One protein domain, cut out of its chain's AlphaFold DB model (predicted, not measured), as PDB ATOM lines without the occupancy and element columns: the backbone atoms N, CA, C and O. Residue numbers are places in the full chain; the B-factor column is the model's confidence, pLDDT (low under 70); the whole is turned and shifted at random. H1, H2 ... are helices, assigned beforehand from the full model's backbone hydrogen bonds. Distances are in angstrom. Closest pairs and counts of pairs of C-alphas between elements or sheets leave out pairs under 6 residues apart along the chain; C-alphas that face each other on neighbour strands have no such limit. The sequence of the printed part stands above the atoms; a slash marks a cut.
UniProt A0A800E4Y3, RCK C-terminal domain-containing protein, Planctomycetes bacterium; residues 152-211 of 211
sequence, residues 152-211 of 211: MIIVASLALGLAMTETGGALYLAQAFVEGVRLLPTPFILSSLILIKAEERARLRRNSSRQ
ATOM      1  N   MET A 152     181.430 180.994 190.648       96.81
ATOM      2  CA  MET A 152     181.086 180.545 191.997       96.81
ATOM      3  C   MET A 152     180.100 181.491 192.686       96.81
ATOM      4  O   MET A 152     179.140 181.018 193.290       96.81
ATOM      5  N   ILE A 153     180.285 182.812 192.562       97.12
ATOM      6  CA  ILE A 153     179.358 183.805 193.130       97.12
ATOM      7  C   ILE A 153     177.960 183.661 192.515       97.12
ATOM      8  O   ILE A 153     176.970 183.639 193.247       97.12
ATOM      9  N   ILE A 154     177.864 183.528 191.189       96.50
ATOM     10  CA  ILE A 154     176.577 183.379 190.495       96.50
ATOM     11  C   ILE A 154     175.898 182.072 190.911       96.50
ATOM     12  O   ILE A 154     174.738 182.092 191.319       96.50
ATOM     13  N   VAL A 155     176.616 180.946 190.863       97.12
ATOM     14  CA  VAL A 155     176.070 179.629 191.230       97.12
ATOM     15  C   VAL A 155     175.622 179.610 192.690       97.12
ATOM     16  O   VAL A 155     174.516 179.157 192.972       97.12
ATOM     17  N   ALA A 156     176.417 180.157 193.614       97.50
ATOM     18  CA  ALA A 156     176.047 180.249 195.024       97.50
ATOM     19  C   ALA A 156     174.818 181.144 195.242       97.50
ATOM     20  O   ALA A 156     173.917 180.775 195.993       97.50
ATOM     21  N   SER A 157     174.739 182.292 194.559       97.44
ATOM     22  CA  SER A 157     173.581 183.186 194.647       97.44
ATOM     23  C   SER A 157     172.308 182.535 194.105       97.44
ATOM     24  O   SER A 157     171.242 182.711 194.697       97.44
ATOM     25  N   LEU A 158     172.404 181.784 193.004       97.00
ATOM     26  CA  LEU A 158     171.281 181.036 192.439       97.00
ATOM     27  C   LEU A 158     170.853 179.896 193.370       97.00
ATOM     28  O   LEU A 158     169.665 179.752 193.648       97.00
ATOM     29  N   ALA A 159     171.813 179.130 193.897       97.44
ATOM     30  CA  ALA A 159     171.557 178.042 194.837       97.44
ATOM     31  C   ALA A 159     170.896 178.543 196.129       97.44
ATOM     32  O   ALA A 159     169.924 177.946 196.587       97.44
ATOM     33  N   LEU A 160     171.367 179.661 196.687       97.19
ATOM     34  CA  LEU A 160     170.752 180.291 197.855       97.19
ATOM     35  C   LEU A 160     169.325 180.763 197.550       97.19
ATOM     36  O   LEU A 160     168.422 180.516 198.346       97.19
ATOM     37  N   GLY A 161     169.104 181.396 196.394       96.12
ATOM     38  CA  GLY A 161     167.768 181.821 195.965       96.12
ATOM     39  C   GLY A 161     166.789 180.649 195.839       96.12
ATOM     40  O   GLY A 161     165.663 180.729 196.334       96.12
ATOM     41  N   LEU A 162     167.237 179.538 195.248       96.75
ATOM     42  CA  LEU A 162     166.472 178.290 195.163       96.75
ATOM     43  C   LEU A 162     166.184 177.721 196.556       96.75
ATOM     44  O   LEU A 162     165.025 177.491 196.884       96.75
ATOM     45  N   ALA A 163     167.197 177.586 197.413       97.25
ATOM     46  CA  ALA A 163     167.029 177.074 198.773       97.25
ATOM     47  C   ALA A 163     166.052 177.922 199.606       97.25
ATOM     48  O   ALA A 163     165.209 177.375 200.315       97.25
ATOM     49  N   MET A 164     166.111 179.253 199.504       97.38
ATOM     50  CA  MET A 164     165.158 180.144 200.176       97.38
ATOM     51  C   MET A 164     163.734 180.003 199.636       97.38
ATOM     52  O   MET A 164     162.778 180.177 200.393       97.38
ATOM     53  N   THR A 165     163.581 179.707 198.347       96.50
ATOM     54  CA  THR A 165     162.265 179.495 197.734       96.50
ATOM     55  C   THR A 165     161.673 178.157 198.183       96.50
ATOM     56  O   THR A 165     160.545 178.133 198.667       96.50
ATOM     57  N   GLU A 166     162.458 177.077 198.134       96.19
ATOM     58  CA  GLU A 166     162.038 175.719 198.519       96.19
ATOM     59  C   GLU A 166     161.762 175.576 200.025       96.19
ATOM     60  O   GLU A 166     160.805 174.925 200.432       96.19
ATOM     61  N   THR A 167     162.559 176.224 200.882       96.62
ATOM     62  CA  THR A 167     162.329 176.225 202.343       96.62
ATOM     63  C   THR A 167     161.163 177.118 202.774       96.62
ATOM     64  O   THR A 167     160.829 177.164 203.956       96.62
ATOM     65  N   GLY A 168     160.565 177.879 201.850       95.00
ATOM     66  CA  GLY A 168     159.539 178.874 202.162       95.00
ATOM     67  C   GLY A 168     160.078 180.138 202.843       95.00
ATOM     68  O   GLY A 168     159.297 181.036 203.155       95.00
ATOM     69  N   GLY A 169     161.396 180.267 203.036       95.69
ATOM     70  CA  GLY A 169     162.016 181.456 203.627       95.69
ATOM     71  C   GLY A 169     161.751 182.732 202.823       95.69
ATOM     72  O   GLY A 169     161.484 183.786 203.401       95.69
ATOM     73  N   ALA A 170     161.742 182.637 201.490       95.12
ATOM     74  CA  ALA A 170     161.375 183.748 200.613       95.12
ATOM     75  C   ALA A 170     159.918 184.192 200.831       95.12
ATOM     76  O   ALA A 170     159.643 185.391 200.909       95.12
ATOM     77  N   LEU A 171     158.994 183.236 200.983       95.88
ATOM     78  CA  LEU A 171     157.581 183.519 201.238       95.88
ATOM     79  C   LEU A 171     157.376 184.129 202.630       95.88
ATOM     80  O   LEU A 171     156.656 185.117 202.753       95.88
ATOM     81  N   TYR A 172     158.056 183.598 203.648       96.50
ATOM     82  CA  TYR A 172     158.030 184.140 205.007       96.50
ATOM     83  C   TYR A 172     158.490 185.605 205.043       96.50
ATOM     84  O   TYR A 172     157.796 186.457 205.600       96.50
ATOM     85  N   LEU A 173     159.615 185.928 204.393       93.88
ATOM     86  CA  LEU A 173     160.111 187.306 204.307       93.88
ATOM     87  C   LEU A 173     159.149 188.226 203.543       93.88
ATOM     88  O   LEU A 173     158.925 189.361 203.962       93.88
ATOM     89  N   ALA A 174     158.558 187.744 202.446       92.44
ATOM     90  CA  ALA A 174     157.576 188.507 201.681       92.44
ATOM     91  C   ALA A 174     156.317 188.810 202.510       92.44
ATOM     92  O   ALA A 174     155.842 189.944 202.507       92.44
ATOM     93  N   GLN A 175     155.806 187.827 203.254       93.56
ATOM     94  CA  GLN A 175     154.648 188.002 204.131       93.56
ATOM     95  C   GLN A 175     154.950 188.962 205.283       93.56
ATOM     96  O   GLN A 175     154.174 189.886 205.516       93.56
ATOM     97  N   ALA A 176     156.099 188.806 205.947       93.00
ATOM     98  CA  ALA A 176     156.531 189.713 207.010       93.00
ATOM     99  C   ALA A 176     156.633 191.165 206.516       93.00
ATOM    100  O   ALA A 176     156.210 192.092 207.208       93.00
ATOM    101  N   PHE A 177     157.143 191.364 205.297       90.12
ATOM    102  CA  PHE A 177     157.159 192.677 204.665       90.12
ATOM    103  C   PHE A 177     155.739 193.199 204.419       90.12
ATOM    104  O   PHE A 177     155.420 194.299 204.860       90.12
ATOM    105  N   VAL A 178     154.874 192.413 203.763       89.75
ATOM    106  CA  VAL A 178     153.505 192.828 203.417       89.75
ATOM    107  C   VAL A 178     152.694 193.203 204.656       89.75
ATOM    108  O   VAL A 178     152.043 194.243 204.632       89.75
ATOM    109  N   GLU A 179     152.770 192.432 205.742       91.19
ATOM    110  CA  GLU A 179     152.073 192.757 206.997       91.19
ATOM    111  C   GLU A 179     152.511 194.114 207.573       91.19
ATOM    112  O   GLU A 179     151.675 194.892 208.032       91.19
ATOM    113  N   GLY A 180     153.799 194.460 207.468       87.81
ATOM    114  CA  GLY A 180     154.328 195.744 207.944       87.81
ATOM    115  C   GLY A 180     153.862 196.966 207.140       87.81
ATOM    116  O   GLY A 180     153.788 198.067 207.685       87.81
ATOM    117  N   VAL A 181     153.521 196.793 205.859       87.44
ATOM    118  CA  VAL A 181     153.056 197.873 204.961       87.44
ATOM    119  C   VAL A 181     151.568 197.765 204.591       87.44
ATOM    120  O   VAL A 181     151.068 198.601 203.842       87.44
ATOM    121  N   ARG A 182     150.826 196.793 205.141       85.69
ATOM    122  CA  ARG A 182     149.440 196.455 204.749       85.69
ATOM    123  C   ARG A 182     148.440 197.607 204.881       85.69
ATOM    124  O   ARG A 182     147.457 197.654 204.150       85.69
ATOM    125  N   LEU A 183     148.679 198.525 205.815       86.56
ATOM    126  CA  LEU A 183     147.812 199.679 206.085       86.56
ATOM    127  C   LEU A 183     148.086 200.876 205.157       86.56
ATOM    128  O   LEU A 183     147.370 201.874 205.222       86.56
ATOM    129  N   LEU A 184     149.122 200.807 204.314       86.69
ATOM    130  CA  LEU A 184     149.541 201.914 203.458       86.69
ATOM    131  C   LEU A 184     148.922 201.820 202.053       86.69
ATOM    132  O   LEU A 184     148.762 200.724 201.515       86.69
ATOM    133  N   PRO A 185     148.623 202.964 201.406       89.00
ATOM    134  CA  PRO A 185     148.175 202.978 200.016       89.00
ATOM    135  C   PRO A 185     149.216 202.362 199.067       89.00
ATOM    136  O   PRO A 185     150.420 202.562 199.233       89.00
ATOM    137  N   THR A 186     148.757 201.698 198.002       87.38
ATOM    138  CA  THR A 186     149.584 201.039 196.970       87.38
ATOM    139  C   THR A 186     150.790 201.851 196.456       87.38
ATOM    140  O   THR A 186     151.865 201.261 196.327       87.38
ATOM    141  N   PRO A 187     150.704 203.179 196.195       89.88
ATOM    142  CA  PRO A 187     151.878 203.950 195.769       89.88
ATOM    143  C   PRO A 187     153.004 203.982 196.815       89.88
ATOM    144  O   PRO A 187     154.175 203.937 196.445       89.88
ATOM    145  N   PHE A 188     152.681 203.983 198.112       89.50
ATOM    146  CA  PHE A 188     153.691 203.976 199.174       89.50
ATOM    147  C   PHE A 188     154.425 202.636 199.279       89.50
ATOM    148  O   PHE A 188     155.606 202.625 199.617       89.50
ATOM    149  N   ILE A 189     153.771 201.524 198.930       90.19
ATOM    150  CA  ILE A 189     154.393 200.189 198.891       90.19
ATOM    151  C   ILE A 189     155.439 200.118 197.769       90.19
ATOM    152  O   ILE A 189     156.553 199.635 197.969       90.19
ATOM    153  N   LEU A 190     155.113 200.645 196.584       90.25
ATOM    154  CA  LEU A 190     156.068 200.712 195.476       90.25
ATOM    155  C   LEU A 190     157.226 201.665 195.798       90.25
ATOM    156  O   LEU A 190     158.387 201.320 195.568       90.25
ATOM    157  N   SER A 191     156.930 202.833 196.378       90.94
ATOM    158  CA  SER A 191     157.964 203.772 196.818       90.94
ATOM    159  C   SER A 191     158.875 203.178 197.888       90.94
ATOM    160  O   SER A 191     160.081 203.386 197.798       90.94
ATOM    161  N   SER A 192     158.355 202.421 198.860       88.38
ATOM    162  CA  SER A 192     159.188 201.803 199.899       88.38
ATOM    163  C   SER A 192     160.126 200.745 199.315       88.38
ATOM    164  O   SER A 192     161.319 200.749 199.622       88.38
ATOM    165  N   LEU A 193     159.640 199.909 198.394       90.75
ATOM    166  CA  LEU A 193     160.467 198.908 197.717       90.75
ATOM    167  C   LEU A 193     161.570 199.555 196.860       90.75
ATOM    168  O   LEU A 193     162.729 199.131 196.901       90.75
ATOM    169  N   ILE A 194     161.233 200.609 196.110       93.12
ATOM    170  CA  ILE A 194     162.208 201.372 195.316       93.12
ATOM    171  C   ILE A 194     163.219 202.073 196.230       93.12
ATOM    172  O   ILE A 194     164.411 202.077 195.917       93.12
ATOM    173  N   LEU A 195     162.777 202.625 197.364       92.75
ATOM    174  CA  LEU A 195     163.645 203.283 198.338       92.75
ATOM    175  C   LEU A 195     164.663 202.303 198.930       92.75
ATOM    176  O   LEU A 195     165.847 202.624 198.953       92.75
ATOM    177  N   ILE A 196     164.237 201.096 199.318       91.81
ATOM    178  CA  ILE A 196     165.135 200.048 199.834       91.81
ATOM    179  C   ILE A 196     166.211 199.708 198.790       91.81
ATOM    180  O   ILE A 196     167.405 199.698 199.097       91.81
ATOM    181  N   LYS A 197     165.815 199.516 197.522       91.25
ATOM    182  CA  LYS A 197     166.766 199.284 196.420       91.25
ATOM    183  C   LYS A 197     167.708 200.470 196.204       91.25
ATOM    184  O   LYS A 197     168.887 200.277 195.895       91.25
ATOM    185  N   ALA A 198     167.203 201.695 196.323       94.38
ATOM    186  CA  ALA A 198     167.998 202.905 196.164       94.38
ATOM    187  C   ALA A 198     169.009 203.074 197.307       94.38
ATOM    188  O   ALA A 198     170.154 203.444 197.054       94.38
ATOM    189  N   GLU A 199     168.619 202.759 198.541       94.38
ATOM    190  CA  GLU A 199     169.482 202.848 199.716       94.38
ATOM    191  C   GLU A 199     170.644 201.855 199.636       94.38
ATOM    192  O   GLU A 199     171.795 202.240 199.840       94.38
ATOM    193  N   GLU A 200     170.374 200.603 199.263       92.00
ATOM    194  CA  GLU A 200     171.412 199.592 199.040       92.00
ATOM    195  C   GLU A 200     172.414 200.056 197.969       92.00
ATOM    196  O   GLU A 200     173.628 200.069 198.198       92.00
ATOM    197  N   ARG A 201     171.912 200.561 196.832       91.12
ATOM    198  CA  ARG A 201     172.754 201.148 195.773       91.12
ATOM    199  C   ARG A 201     173.573 202.341 196.280       91.12
ATOM    200  O   ARG A 201     174.741 202.475 195.912       91.12
ATOM    201  N   ALA A 202     172.994 203.201 197.118       90.38
ATOM    202  CA  ALA A 202     173.683 204.354 197.694       90.38
ATOM    203  C   ALA A 202     174.776 203.938 198.693       90.38
ATOM    204  O   ALA A 202     175.859 204.532 198.700       90.38
ATOM    205  N   ARG A 203     174.529 202.897 199.498       92.00
ATOM    206  CA  ARG A 203     175.515 202.309 200.421       92.00
ATOM    207  C   ARG A 203     176.699 201.719 199.656       92.00
ATOM    208  O   ARG A 203     177.840 202.023 200.000       92.00
ATOM    209  N   LEU A 204     176.439 200.974 198.581       87.44
ATOM    210  CA  LEU A 204     177.486 200.411 197.719       87.44
ATOM    211  C   LEU A 204     178.334 201.507 197.055       87.44
ATOM    212  O   LEU A 204     179.561 201.443 197.103       87.44
ATOM    213  N   ARG A 205     177.702 202.562 196.517       89.00
ATOM    214  CA  ARG A 205     178.423 203.711 195.937       89.00
ATOM    215  C   ARG A 205     179.308 204.431 196.959       89.00
ATOM    216  O   ARG A 205     180.452 204.742 196.647       89.00
ATOM    217  N   ARG A 206     178.807 204.656 198.180       90.06
ATOM    218  CA  ARG A 206     179.566 205.305 199.267       90.06
ATOM    219  C   ARG A 206     180.768 204.473 199.722       90.06
ATOM    220  O   ARG A 206     181.773 205.038 200.143       90.06
ATOM    221  N   ASN A 207     180.656 203.147 199.668       86.88
ATOM    222  CA  ASN A 207     181.754 202.249 200.011       86.88
ATOM    223  C   ASN A 207     182.810 202.195 198.895       86.88
ATOM    224  O   ASN A 207     184.001 202.247 199.178       86.88
ATOM    225  N   SER A 208     182.379 202.189 197.629       80.62
ATOM    226  CA  SER A 208     183.281 202.204 196.471       80.62
ATOM    227  C   SER A 208     184.076 203.504 196.327       80.62
ATOM    228  O   SER A 208     185.158 203.465 195.766       80.62
ATOM    229  N   SER A 209     183.579 204.647 196.815       74.25
ATOM    230  CA  SER A 209     184.326 205.917 196.795       74.25
ATOM    231  C   SER A 209     185.376 206.045 197.908       74.25
ATOM    232  O   SER A 209     186.013 207.088 198.024       74.25
ATOM    233  N   ARG A 210     185.481 205.049 198.797       68.88
ATOM    234  CA  ARG A 210     186.447 205.018 199.909       68.88
ATOM    235  C   ARG A 210     187.636 204.081 199.655       68.88
ATOM    236  O   ARG A 210     188.530 204.055 200.495       68.88
ATOM    237  N   GLN A 211     187.624 203.326 198.558       61.06
ATOM    238  CA  GLN A 211     188.725 202.473 198.097       61.06
ATOM    239  C   GLN A 211     189.419 203.136 196.913       61.06
ATOM    240  O   GLN A 211     190.656 202.992 196.832       61.06
TER     241      GLN A 211
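AT A GLANCE: This is residues 152 to 211 of the 211 residues of the protein "RCK C-terminal domain-containing protein" of Planctomycetes bacterium (UniProt A0A800E4Y3). The long helix H3 and the shorter H1 are the two arms of a flat, open horseshoe, with H2 joining them at one end and the middle empty. The printed part has 60 residues with three named helices, in the order H1, H2, H3, and no named strand: all helix. It is only just loose, close to extended, with a radius of gyration of the C-alphas of 15.3 A and spans of 41 by 32 by 13 A.

IN THESE COORDINATES: H3, residues 186 to 208, is 33.7 A long and ends at C-alpha 208 (183.281, 202.204, 196.471). H2, residues 169 to 181, is 18.8 A long. H1, residues 152 to 166, is 20.7 A long and begins at C-alpha 152 (181.086, 180.545, 191.997).

HOW THE PARTS SIT: H3 and H2 are close but not clearly touching, the closest C-alphas, of Ile 189 and Val 181, being 6.6 A apart; they run opposite ways at a steep tilt of 64 degrees. H2 and H1 are close but not clearly touching, the closest C-alphas, of Ala 170 and Met 164, being 5.2 A apart; at 71 degrees they are only just about perpendicular. H1 and H3 are apart. In H1, H2 and H3 every O i to N i+4 pair is within hydrogen-bond range.

THE WHOLE: The C-alphas farthest apart, of Leu 183 and Gln 211, are 41.8 A apart. The printed part has no cut, and both links are tight. Residues 210 to 211 are under pLDDT 70.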